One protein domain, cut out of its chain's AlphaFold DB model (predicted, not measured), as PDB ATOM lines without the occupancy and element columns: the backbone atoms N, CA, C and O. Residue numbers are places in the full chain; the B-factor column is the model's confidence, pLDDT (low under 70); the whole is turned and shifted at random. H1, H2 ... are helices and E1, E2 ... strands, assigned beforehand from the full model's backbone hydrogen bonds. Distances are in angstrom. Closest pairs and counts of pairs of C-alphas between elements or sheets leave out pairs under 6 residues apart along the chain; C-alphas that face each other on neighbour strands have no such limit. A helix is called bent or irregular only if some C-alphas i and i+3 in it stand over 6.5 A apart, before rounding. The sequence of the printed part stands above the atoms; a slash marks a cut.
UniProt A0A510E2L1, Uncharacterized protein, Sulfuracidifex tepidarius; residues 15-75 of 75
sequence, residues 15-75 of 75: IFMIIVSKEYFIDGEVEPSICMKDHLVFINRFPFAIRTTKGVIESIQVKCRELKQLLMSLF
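AT A GLANCE: This is residues 15 to 75 of the 75 residues of an uncharacterized protein of Sulfuracidifex tepidarius (UniProt A0A510E2L1). A small three-stranded antiparallel sheet, E2 - E1 - E3 with E1 in the middle, has helix H1 folded back over one face, while two long links with no named element, residues 22 to 38 and 44 to 57, loop out from the strands, the first of them coming back beside the edge strand E2, where residues 34 to 35 pair with residues 40 to 41. The printed part has 61 residues with three named strands and one named helix, in the order E1, E2, E3, H1. The class is mixed, helices and strands, though under half of the residues are in named elements. The whole is compact, with a radius of gyration of the C-alphas of 11.1 A and spans of 31 by 22 by 18 A.

IN THESE COORDINATES: The inner strand of the sheet is E1, residues 15 to 21, 19.6 A from first to last C-alpha; it begins at C-alpha 15, (-37.595, -21.116, 82.994). E2, residues 39 to 43, is 13.2 A long, and E3, residues 58 to 63, is 16.4 A long. H1, residues 64 to 74, is 15.9 A long and ends at C-alpha 74, (-25.958, -14.887, 92.258). H1 is irregular, but only just: C-alphas 65 and 68 are 6.9 A apart.

HOW THE PARTS SIT: E1 and E3 are antiparallel neighbours, with 151 degrees between their directions. The C-alphas of Ile 18 and Ser 59 face each other at 4.6 A; N 17 and O 60 are within hydrogen-bond range at 2.8 A, as are N 62 and O 15 at 2.9 A. On the other side of E1, E2 is its antiparallel neighbour at 162 degrees, and E1 and E2 form a hairpin with a long link. The C-alphas of His 39 and Ser 21 face each other at 4.4 A, and N 20 and O 40 are 2.9 A apart, within hydrogen-bond range. The edge strands E2 and E3 are apart. Residues 34 to 35 make a short antiparallel pairing with residues 40 to 41 of E2. H1 is on the sheet, at a height over the sheet of 7.5 A. It lies over E3 and runs along the strands, at 23 degrees to E3 on the local plane. The closest C-alphas of H1 and E1 are those of Cys 64 and Ile 15, 6.0 A apart. In H1, 5 of 7 O i to N i+4 pairs are within hydrogen-bond range.

THE WHOLE: The two C-alphas farthest apart are those of Thr 53 and Arg 65, 32.3 A. The printed part has no cut and ends at residue 75, the chain's last residue. The link from E1 to E2, 17 residues, and that from E2 to E3, 14 residues, are long; the link from E3 to H1 is tight. The mean pLDDT of the printed part is 85.2, and residues 55 to 56 and residue 75 of this predicted model are under 70.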
ATOM      1  N   ILE A  15     -38.608 -21.986  83.564       86.31
ATOM      2  CA  ILE A  15     -37.595 -21.116  82.994       86.31
ATOM      3  C   ILE A  15     -36.314 -21.924  82.877       86.31
ATOM      4  O   ILE A  15     -35.818 -22.472  83.864       86.31
ATOM      5  N   PHE A  16     -35.772 -21.972  81.666       87.56
ATOM      6  CA  PHE A  16     -34.460 -22.551  81.406       87.56
ATOM      7  C   PHE A  16     -33.422 -21.450  81.493       87.56
ATOM      8  O   PHE A  16     -33.407 -20.537  80.668       87.56
ATOM      9  N   MET A  17     -32.589 -21.516  82.517       90.00
ATOM     10  CA  MET A  17     -31.498 -20.587  82.722       90.00
ATOM     11  C   MET A  17     -30.184 -21.277  82.401       90.00
ATOM     12  O   MET A  17     -29.952 -22.410  82.811       90.00
ATOM     13  N   ILE A  18     -29.319 -20.582  81.681       89.88
ATOM     14  CA  ILE A  18     -27.987 -21.062  81.353       89.88
ATOM     15  C   ILE A  18     -26.969 -20.065  81.880       89.88
ATOM     16  O   ILE A  18     -27.076 -18.874  81.590       89.88
ATOM     17  N   ILE A  19     -25.996 -20.558  82.641       90.19
ATOM     18  CA  ILE A  19     -24.905 -19.761  83.197       90.19
ATOM     19  C   ILE A  19     -23.607 -20.178  82.514       90.19
ATOM     20  O   ILE A  19     -23.275 -21.362  82.435       90.19
ATOM     21  N   VAL A  20     -22.870 -19.191  82.010       90.62
ATOM     22  CA  VAL A  20     -21.583 -19.392  81.339       90.62
ATOM     23  C   VAL A  20     -20.557 -18.415  81.897       90.62
ATOM     24  O   VAL A  20     -20.841 -17.227  82.030       90.62
ATOM     25  N   SER A  21     -19.349 -18.897  82.199       90.75
ATOM     26  CA  SER A  21     -18.212 -18.024  82.519       90.75
ATOM     27  C   SER A  21     -17.791 -17.240  81.274       90.75
ATOM     28  O   SER A  21     -17.597 -17.823  80.203       90.75
ATOM     29  N   LYS A  22     -17.616 -15.921  81.405       90.00
ATOM     30  CA  LYS A  22     -17.220 -15.032  80.296       90.00
ATOM     31  C   LYS A  22     -15.925 -15.468  79.625       90.00
ATOM     32  O   LYS A  22     -15.778 -15.291  78.424       90.00
ATOM     33  N   GLU A  23     -15.008 -16.055  80.388       90.88
ATOM     34  CA  GLU A  23     -13.718 -16.527  79.878       90.88
ATOM     35  C   GLU A  23     -13.864 -17.650  78.828       90.88
ATOM     36  O   GLU A  23     -12.969 -17.852  78.008       90.88
ATOM     37  N   TYR A  24     -14.987 -18.381  78.845       88.88
ATOM     38  CA  TYR A  24     -15.268 -19.478  77.917       88.88
ATOM     39  C   TYR A  24     -16.360 -19.154  76.908       88.88
ATOM     40  O   TYR A  24     -16.610 -19.974  76.026       88.88
ATOM     41  N   PHE A  25     -17.023 -18.003  77.025       89.50
ATOM     42  CA  PHE A  25     -18.075 -17.612  76.100       89.50
ATOM     43  C   PHE A  25     -17.482 -17.236  74.741       89.50
ATOM     44  O   PHE A  25     -16.552 -16.435  74.655       89.50
ATOM     45  N   ILE A  26     -18.025 -17.823  73.675       87.19
ATOM     46  CA  ILE A  26     -17.724 -17.424  72.303       87.19
ATOM     47  C   ILE A  26     -18.863 -16.524  71.857       87.19
ATOM     48  O   ILE A  26     -20.013 -16.963  71.826       87.19
ATOM     49  N   ASP A  27     -18.520 -15.290  71.498       79.25
ATOM     50  CA  ASP A  27     -19.501 -14.332  71.009       79.25
ATOM     51  C   ASP A  27     -20.255 -14.896  69.792       79.25
ATOM     52  O   ASP A  27     -19.677 -15.576  68.934       79.25
ATOM     53  N   GLY A  28     -21.567 -14.692  69.756       74.75
ATOM     54  CA  GLY A  28     -22.464 -15.403  68.848       74.75
ATOM     55  C   GLY A  28     -23.789 -14.680  68.636       74.75
ATOM     56  O   GLY A  28     -23.947 -13.526  69.002       74.75
ATOM     57  N   GLU A  29     -24.768 -15.365  68.042       72.44
ATOM     58  CA  GLU A  29     -26.066 -14.759  67.682       72.44
ATOM     59  C   GLU A  29     -27.011 -14.540  68.874       72.44
ATOM     60  O   GLU A  29     -28.096 -13.979  68.717       72.44
ATOM     61  N   VAL A  30     -26.643 -15.018  70.064       84.19
ATOM     62  CA  VAL A  30     -27.498 -14.950  71.248       84.19
ATOM     63  C   VAL A  30     -26.900 -13.984  72.249       84.19
ATOM     64  O   VAL A  30     -25.843 -14.239  72.820       84.19
ATOM     65  N   GLU A  31     -27.631 -12.908  72.516       89.12
ATOM     66  CA  GLU A  31     -27.267 -11.960  73.559       89.12
ATOM     67  C   GLU A  31     -27.616 -12.503  74.959       89.12
ATOM     68  O   GLU A  31     -28.679 -13.119  75.149       89.12
ATOM     69  N   PRO A  32     -26.743 -12.281  75.958       91.62
ATOM     70  CA  PRO A  32     -27.031 -12.620  77.345       91.62
ATOM     71  C   PRO A  32     -28.192 -11.781  77.883       91.62
ATOM     72  O   PRO A  32     -28.290 -10.582  77.640       91.62
ATOM     73  N   SER A  33     -29.067 -12.410  78.669       92.00
ATOM     74  CA  SER A  33     -30.177 -11.719  79.335       92.00
ATOM     75  C   SER A  33     -29.693 -10.885  80.522       92.00
ATOM     76  O   SER A  33     -30.285  -9.856  80.837       92.00
ATOM     77  N   ILE A  34     -28.637 -11.345  81.202       91.06
ATOM     78  CA  ILE A  34     -28.005 -10.651  82.326       91.06
ATOM     79  C   ILE A  34     -26.487 -10.815  82.213       91.06
ATOM     80  O   ILE A  34     -25.975 -11.926  82.062       91.06
ATOM     81  N   CYS A  35     -25.769  -9.703  82.338       90.19
ATOM     82  CA  CYS A  35     -24.312  -9.675  82.403       90.19
ATOM     83  C   CYS A  35     -23.870  -9.454  83.849       90.19
ATOM     84  O   CYS A  35     -24.113  -8.392  84.420       90.19
ATOM     85  N   MET A  36     -23.192 -10.440  84.433       87.69
ATOM     86  CA  MET A  36     -22.574 -10.332  85.758       87.69
ATOM     87  C   MET A  36     -21.081 -10.025  85.609       87.69
ATOM     88  O   MET A  36     -20.603  -9.862  84.488       87.69
ATOM     89  N   LYS A  37     -20.324  -9.914  86.708       87.44
ATOM     90  CA  LYS A  37     -18.884  -9.598  86.647       87.44
ATOM     91  C   LYS A  37     -18.121 -10.608  85.781       87.44
ATOM     92  O   LYS A  37     -17.584 -10.222  84.743       87.44
ATOM     93  N   ASP A  38     -18.207 -11.886  86.149       89.88
ATOM     94  CA  ASP A  38     -17.443 -12.979  85.528       89.88
ATOM     95  C   ASP A  38     -18.326 -13.971  84.748       89.88
ATOM     96  O   ASP A  38     -17.819 -14.838  84.043       89.88
ATOM     97  N   HIS A  39     -19.652 -13.813  84.812       90.50
ATOM     98  CA  HIS A  39     -20.622 -14.734  84.213       90.50
ATOM     99  C   HIS A  39     -21.615 -14.023  83.287       90.50
ATOM    100  O   HIS A  39     -21.894 -12.828  83.434       90.50
ATOM    101  N   LEU A  40     -22.166 -14.787  82.350       91.31
ATOM    102  CA  LEU A  40     -23.279 -14.437  81.480       91.31
ATOM    103  C   LEU A  40     -24.443 -15.377  81.774       91.31
ATOM    104  O   LEU A  40     -24.253 -16.592  81.861       91.31
ATOM    105  N   VAL A  41     -25.638 -14.811  81.912       91.00
ATOM    106  CA  VAL A  41     -26.859 -15.566  82.190       91.00
ATOM    107  C   VAL A  41     -27.823 -15.413  81.023       91.00
ATOM    108  O   VAL A  41     -28.157 -14.301  80.609       91.00
ATOM    109  N   PHE A  42     -28.305 -16.539  80.516       91.81
ATOM    110  CA  PHE A  42     -29.262 -16.620  79.420       91.81
ATOM    111  C   PHE A  42     -30.558 -17.230  79.935       91.81
ATOM    112  O   PHE A  42     -30.543 -18.308  80.521       91.81
ATOM    113  N   ILE A  43     -31.681 -16.551  79.717       90.00
ATOM    114  CA  ILE A  43     -32.996 -16.971  80.209       90.00
ATOM    115  C   ILE A  43     -33.856 -17.421  79.027       90.00
ATOM    116  O   ILE A  43     -33.912 -16.755  77.996       90.00
ATOM    117  N   ASN A  44     -34.548 -18.549  79.185       85.69
ATOM    118  CA  ASN A  44     -35.360 -19.201  78.155       85.69
ATOM    119  C   ASN A  44     -34.566 -19.477  76.869       85.69
ATOM    120  O   ASN A  44     -35.037 -19.250  75.750       85.69
ATOM    121  N   ARG A  45     -33.329 -19.952  77.043       83.12
ATOM    122  CA  ARG A  45     -32.446 -20.407  75.966       83.12
ATOM    123  C   ARG A  45     -32.109 -21.880  76.161       83.12
ATOM    124  O   ARG A  45     -32.144 -22.387  77.277       83.12
ATOM    125  N   PHE A  46     -31.784 -22.551  75.061       81.88
ATOM    126  CA  PHE A  46     -31.311 -23.931  75.078       81.88
ATOM    127  C   PHE A  46     -29.776 -23.980  75.047       81.88
ATOM    128  O   PHE A  46     -29.174 -23.119  74.403       81.88
ATOM    129  N   PRO A  47     -29.131 -24.994  75.659       80.62
ATOM    130  CA  PRO A  47     -27.668 -25.096  75.713       80.62
ATOM    131  C   PRO A  47     -26.986 -25.047  74.346       80.62
ATOM    132  O   PRO A  47     -25.966 -24.389  74.197       80.62
ATOM    133  N   PHE A  48     -27.584 -25.663  73.322       83.25
ATOM    134  CA  PHE A  48     -27.027 -25.675  71.964       83.25
ATOM    135  C   PHE A  48     -26.988 -24.291  71.297       83.25
ATOM    136  O   PHE A  48     -26.283 -24.112  70.306       83.25
ATOM    137  N   ALA A  49     -27.761 -23.325  71.802       84.56
ATOM    138  CA  ALA A  49     -27.783 -21.967  71.276       84.56
ATOM    139  C   ALA A  49     -26.581 -21.138  71.762       84.56
ATOM    140  O   ALA A  49     -26.326 -20.063  71.226       84.56
ATOM    141  N   ILE A  50     -25.846 -21.624  72.767       86.88
ATOM    142  CA  ILE A  50     -24.727 -20.915  73.382       86.88
ATOM    143  C   ILE A  50     -23.438 -21.651  73.044       86.88
ATOM    144  O   ILE A  50     -23.292 -22.846  73.294       86.88
ATOM    145  N   ARG A  51     -22.497 -20.927  72.442       87.25
ATOM    146  CA  ARG A  51     -21.198 -21.471  72.052       87.25
ATOM    147  C   ARG A  51     -20.173 -21.167  73.129       87.25
ATOM    148  O   ARG A  51     -20.050 -20.032  73.586       87.25
ATOM    149  N   THR A  52     -19.411 -22.185  73.508       86.50
ATOM    150  CA  THR A  52     -18.361 -22.068  74.514       86.50
ATOM    151  C   THR A  52     -17.090 -22.774  74.053       86.50
ATOM    152  O   THR A  52     -17.140 -23.766  73.327       86.50
ATOM    153  N   THR A  53     -15.927 -22.274  74.473       87.56
ATOM    154  CA  THR A  53     -14.629 -22.924  74.201       87.56
ATOM    155  C   THR A  53     -14.428 -24.182  75.046       87.56
ATOM    156  O   THR A  53     -13.667 -25.070  74.666       87.56
ATOM    157  N   LYS A  54     -15.138 -24.287  76.176       76.75
ATOM    158  CA  LYS A  54     -15.225 -25.485  77.017       76.75
ATOM    159  C   LYS A  54     -16.653 -26.008  77.017       76.75
ATOM    160  O   LYS A  54     -17.574 -25.256  77.307       76.75
ATOM    161  N   GLY A  55     -16.840 -27.300  76.755       68.12
ATOM    162  CA  GLY A  55     -18.161 -27.935  76.621       68.12
ATOM    163  C   GLY A  55     -19.001 -28.039  77.901       68.12
ATOM    164  O   GLY A  55     -19.936 -28.832  77.936       68.12
ATOM    165  N   VAL A  56     -18.677 -27.288  78.955       64.25
ATOM    166  CA  VAL A  56     -19.457 -27.274  80.194       64.25
ATOM    167  C   VAL A  56     -20.309 -26.013  80.209       64.25
ATOM    168  O   VAL A  56     -19.798 -24.903  80.338       64.25
ATOM    169  N   ILE A  57     -21.613 -26.214  80.046       79.62
ATOM    170  CA  ILE A  57     -22.652 -25.198  80.162       79.62
ATOM    171  C   ILE A  57     -23.531 -25.624  81.333       79.62
ATOM    172  O   ILE A  57     -24.132 -26.701  81.290       79.62
ATOM    173  N   GLU A  58     -23.609 -24.807  82.380       83.44
ATOM    174  CA  GLU A  58     -24.534 -25.076  83.476       83.44
ATOM    175  C   GLU A  58     -25.942 -24.666  83.049       83.44
ATOM    176  O   GLU A  58     -26.207 -23.500  82.758       83.44
ATOM    177  N   SER A  59     -26.845 -25.645  82.989       85.31
ATOM    178  CA  SER A  59     -28.256 -25.447  82.669       85.31
ATOM    179  C   SER A  59     -29.090 -25.735  83.904       85.31
ATOM    180  O   SER A  59     -29.050 -26.837  84.449       85.31
ATOM    181  N   ILE A  60     -29.887 -24.760  84.315       88.12
ATOM    182  CA  ILE A  60     -30.741 -24.822  85.491       88.12
ATOM    183  C   ILE A  60     -32.180 -24.620  85.026       88.12
ATOM    184  O   ILE A  60     -32.509 -23.614  84.398       88.12
ATOM    185  N   GLN A  61     -33.051 -25.572  85.344       88.12
ATOM    186  CA  GLN A  61     -34.490 -25.397  85.184       88.12
ATOM    187  C   GLN A  61     -35.068 -24.912  86.511       88.12
ATOM    188  O   GLN A  61     -34.955 -25.602  87.522       88.12
ATOM    189  N   VAL A  62     -35.686 -23.732  86.510       87.62
ATOM    190  CA  VAL A  62     -36.314 -23.145  87.702       87.62
ATOM    191  C   VAL A  62     -37.736 -22.703  87.422       87.62
ATOM    192  O   VAL A  62     -38.087 -22.349  86.296       87.62
ATOM    193  N   LYS A  63     -38.573 -22.672  88.458       88.12
ATOM    194  CA  LYS A  63     -39.898 -22.066  88.337       88.12
ATOM    195  C   LYS A  63     -39.772 -20.549  88.307       88.12
ATOM    196  O   LYS A  63     -38.989 -19.964  89.048       88.12
ATOM    197  N   CYS A  64     -40.623 -19.889  87.524       84.25
ATOM    198  CA  CYS A  64     -40.660 -18.426  87.438       84.25
ATOM    199  C   CYS A  64     -40.752 -17.741  88.816       84.25
ATOM    200  O   CYS A  64     -40.066 -16.753  89.073       84.25
ATOM    201  N   ARG A  65     -41.515 -18.325  89.749       84.62
ATOM    202  CA  ARG A  65     -41.634 -17.835  91.135       84.62
ATOM    203  C   ARG A  65     -40.314 -17.864  91.928       84.62
ATOM    204  O   ARG A  65     -40.140 -17.060  92.835       84.62
ATOM    205  N   GLU A  66     -39.404 -18.777  91.591       86.75
ATOM    206  CA  GLU A  66     -38.103 -18.978  92.247       86.75
ATOM    207  C   GLU A  66     -36.986 -18.172  91.565       86.75
ATOM    208  O   GLU A  66     -35.956 -17.906  92.183       86.75
ATOM    209  N   LEU A  67     -37.201 -17.705  90.324       84.12
ATOM    210  CA  LEU A  67     -36.193 -16.984  89.540       84.12
ATOM    211  C   LEU A  67     -35.645 -15.763  90.285       84.12
ATOM    212  O   LEU A  67     -34.437 -15.553  90.309       84.12
ATOM    213  N   LYS A  68     -36.514 -14.964  90.917       82.81
ATOM    214  CA  LYS A  68     -36.076 -13.765  91.650       82.81
ATOM    215  C   LYS A  68     -35.102 -14.117  92.777       82.81
ATOM    216  O   LYS A  68     -34.093 -13.440  92.931       82.81
ATOM    217  N   GLN A  69     -35.408 -15.155  93.555       86.25
ATOM    218  CA  GLN A  69     -34.559 -15.590  94.667       86.25
ATOM    219  C   GLN A  69     -33.227 -16.140  94.157       86.25
ATOM    220  O   GLN A  69     -32.182 -15.794  94.697       86.25
ATOM    221  N   LEU A  70     -33.265 -16.928  93.081       85.06
ATOM    222  CA  LEU A  70     -32.065 -17.465  92.452       85.06
ATOM    223  C   LEU A  70     -31.156 -16.352  91.926       85.06
ATOM    224  O   LEU A  70     -29.974 -16.329  92.252       85.06
ATOM    225  N   LEU A  71     -31.707 -15.400  91.167       82.31
ATOM    226  CA  LEU A  71     -30.941 -14.265  90.662       82.31
ATOM    227  C   LEU A  71     -30.313 -13.478  91.808       82.31
ATOM    228  O   LEU A  71     -29.130 -13.182  91.739       82.31
ATOM    229  N   MET A  72     -31.056 -13.209  92.886       84.38
ATOM    230  CA  MET A  72     -30.506 -12.532  94.064       84.38
ATOM    231  C   MET A  72     -29.385 -13.317  94.751       84.38
ATOM    232  O   MET A  72     -28.519 -12.687  95.330       84.38
ATOM    233  N   SER A  73     -29.379 -14.652  94.694       82.69
ATOM    234  CA  SER A  73     -28.284 -15.460  95.258       82.69
ATOM    235  C   SER A  73     -27.007 -15.451  94.414       82.69
ATOM    236  O   SER A  73     -25.947 -15.827  94.907       82.69
ATOM    237  N   LEU A  74     -27.107 -15.040  93.146       74.50
ATOM    238  CA  LEU A  74     -25.958 -14.887  92.258       74.50
ATOM    239  C   LEU A  74     -25.245 -13.531  92.459       74.50
ATOM    240  O   LEU A  74     -24.099 -13.405  92.025       74.50
ATOM    241  N   PHE A  75     -25.903 -12.538  93.083       64.62
ATOM    242  CA  PHE A  75     -25.384 -11.185  93.369       64.62
ATOM    243  C   PHE A  75     -24.980 -11.018  94.838       64.62
ATOM    244  O   PHE A  75     -24.009 -10.264  95.073       64.62
TER     245      PHE A  75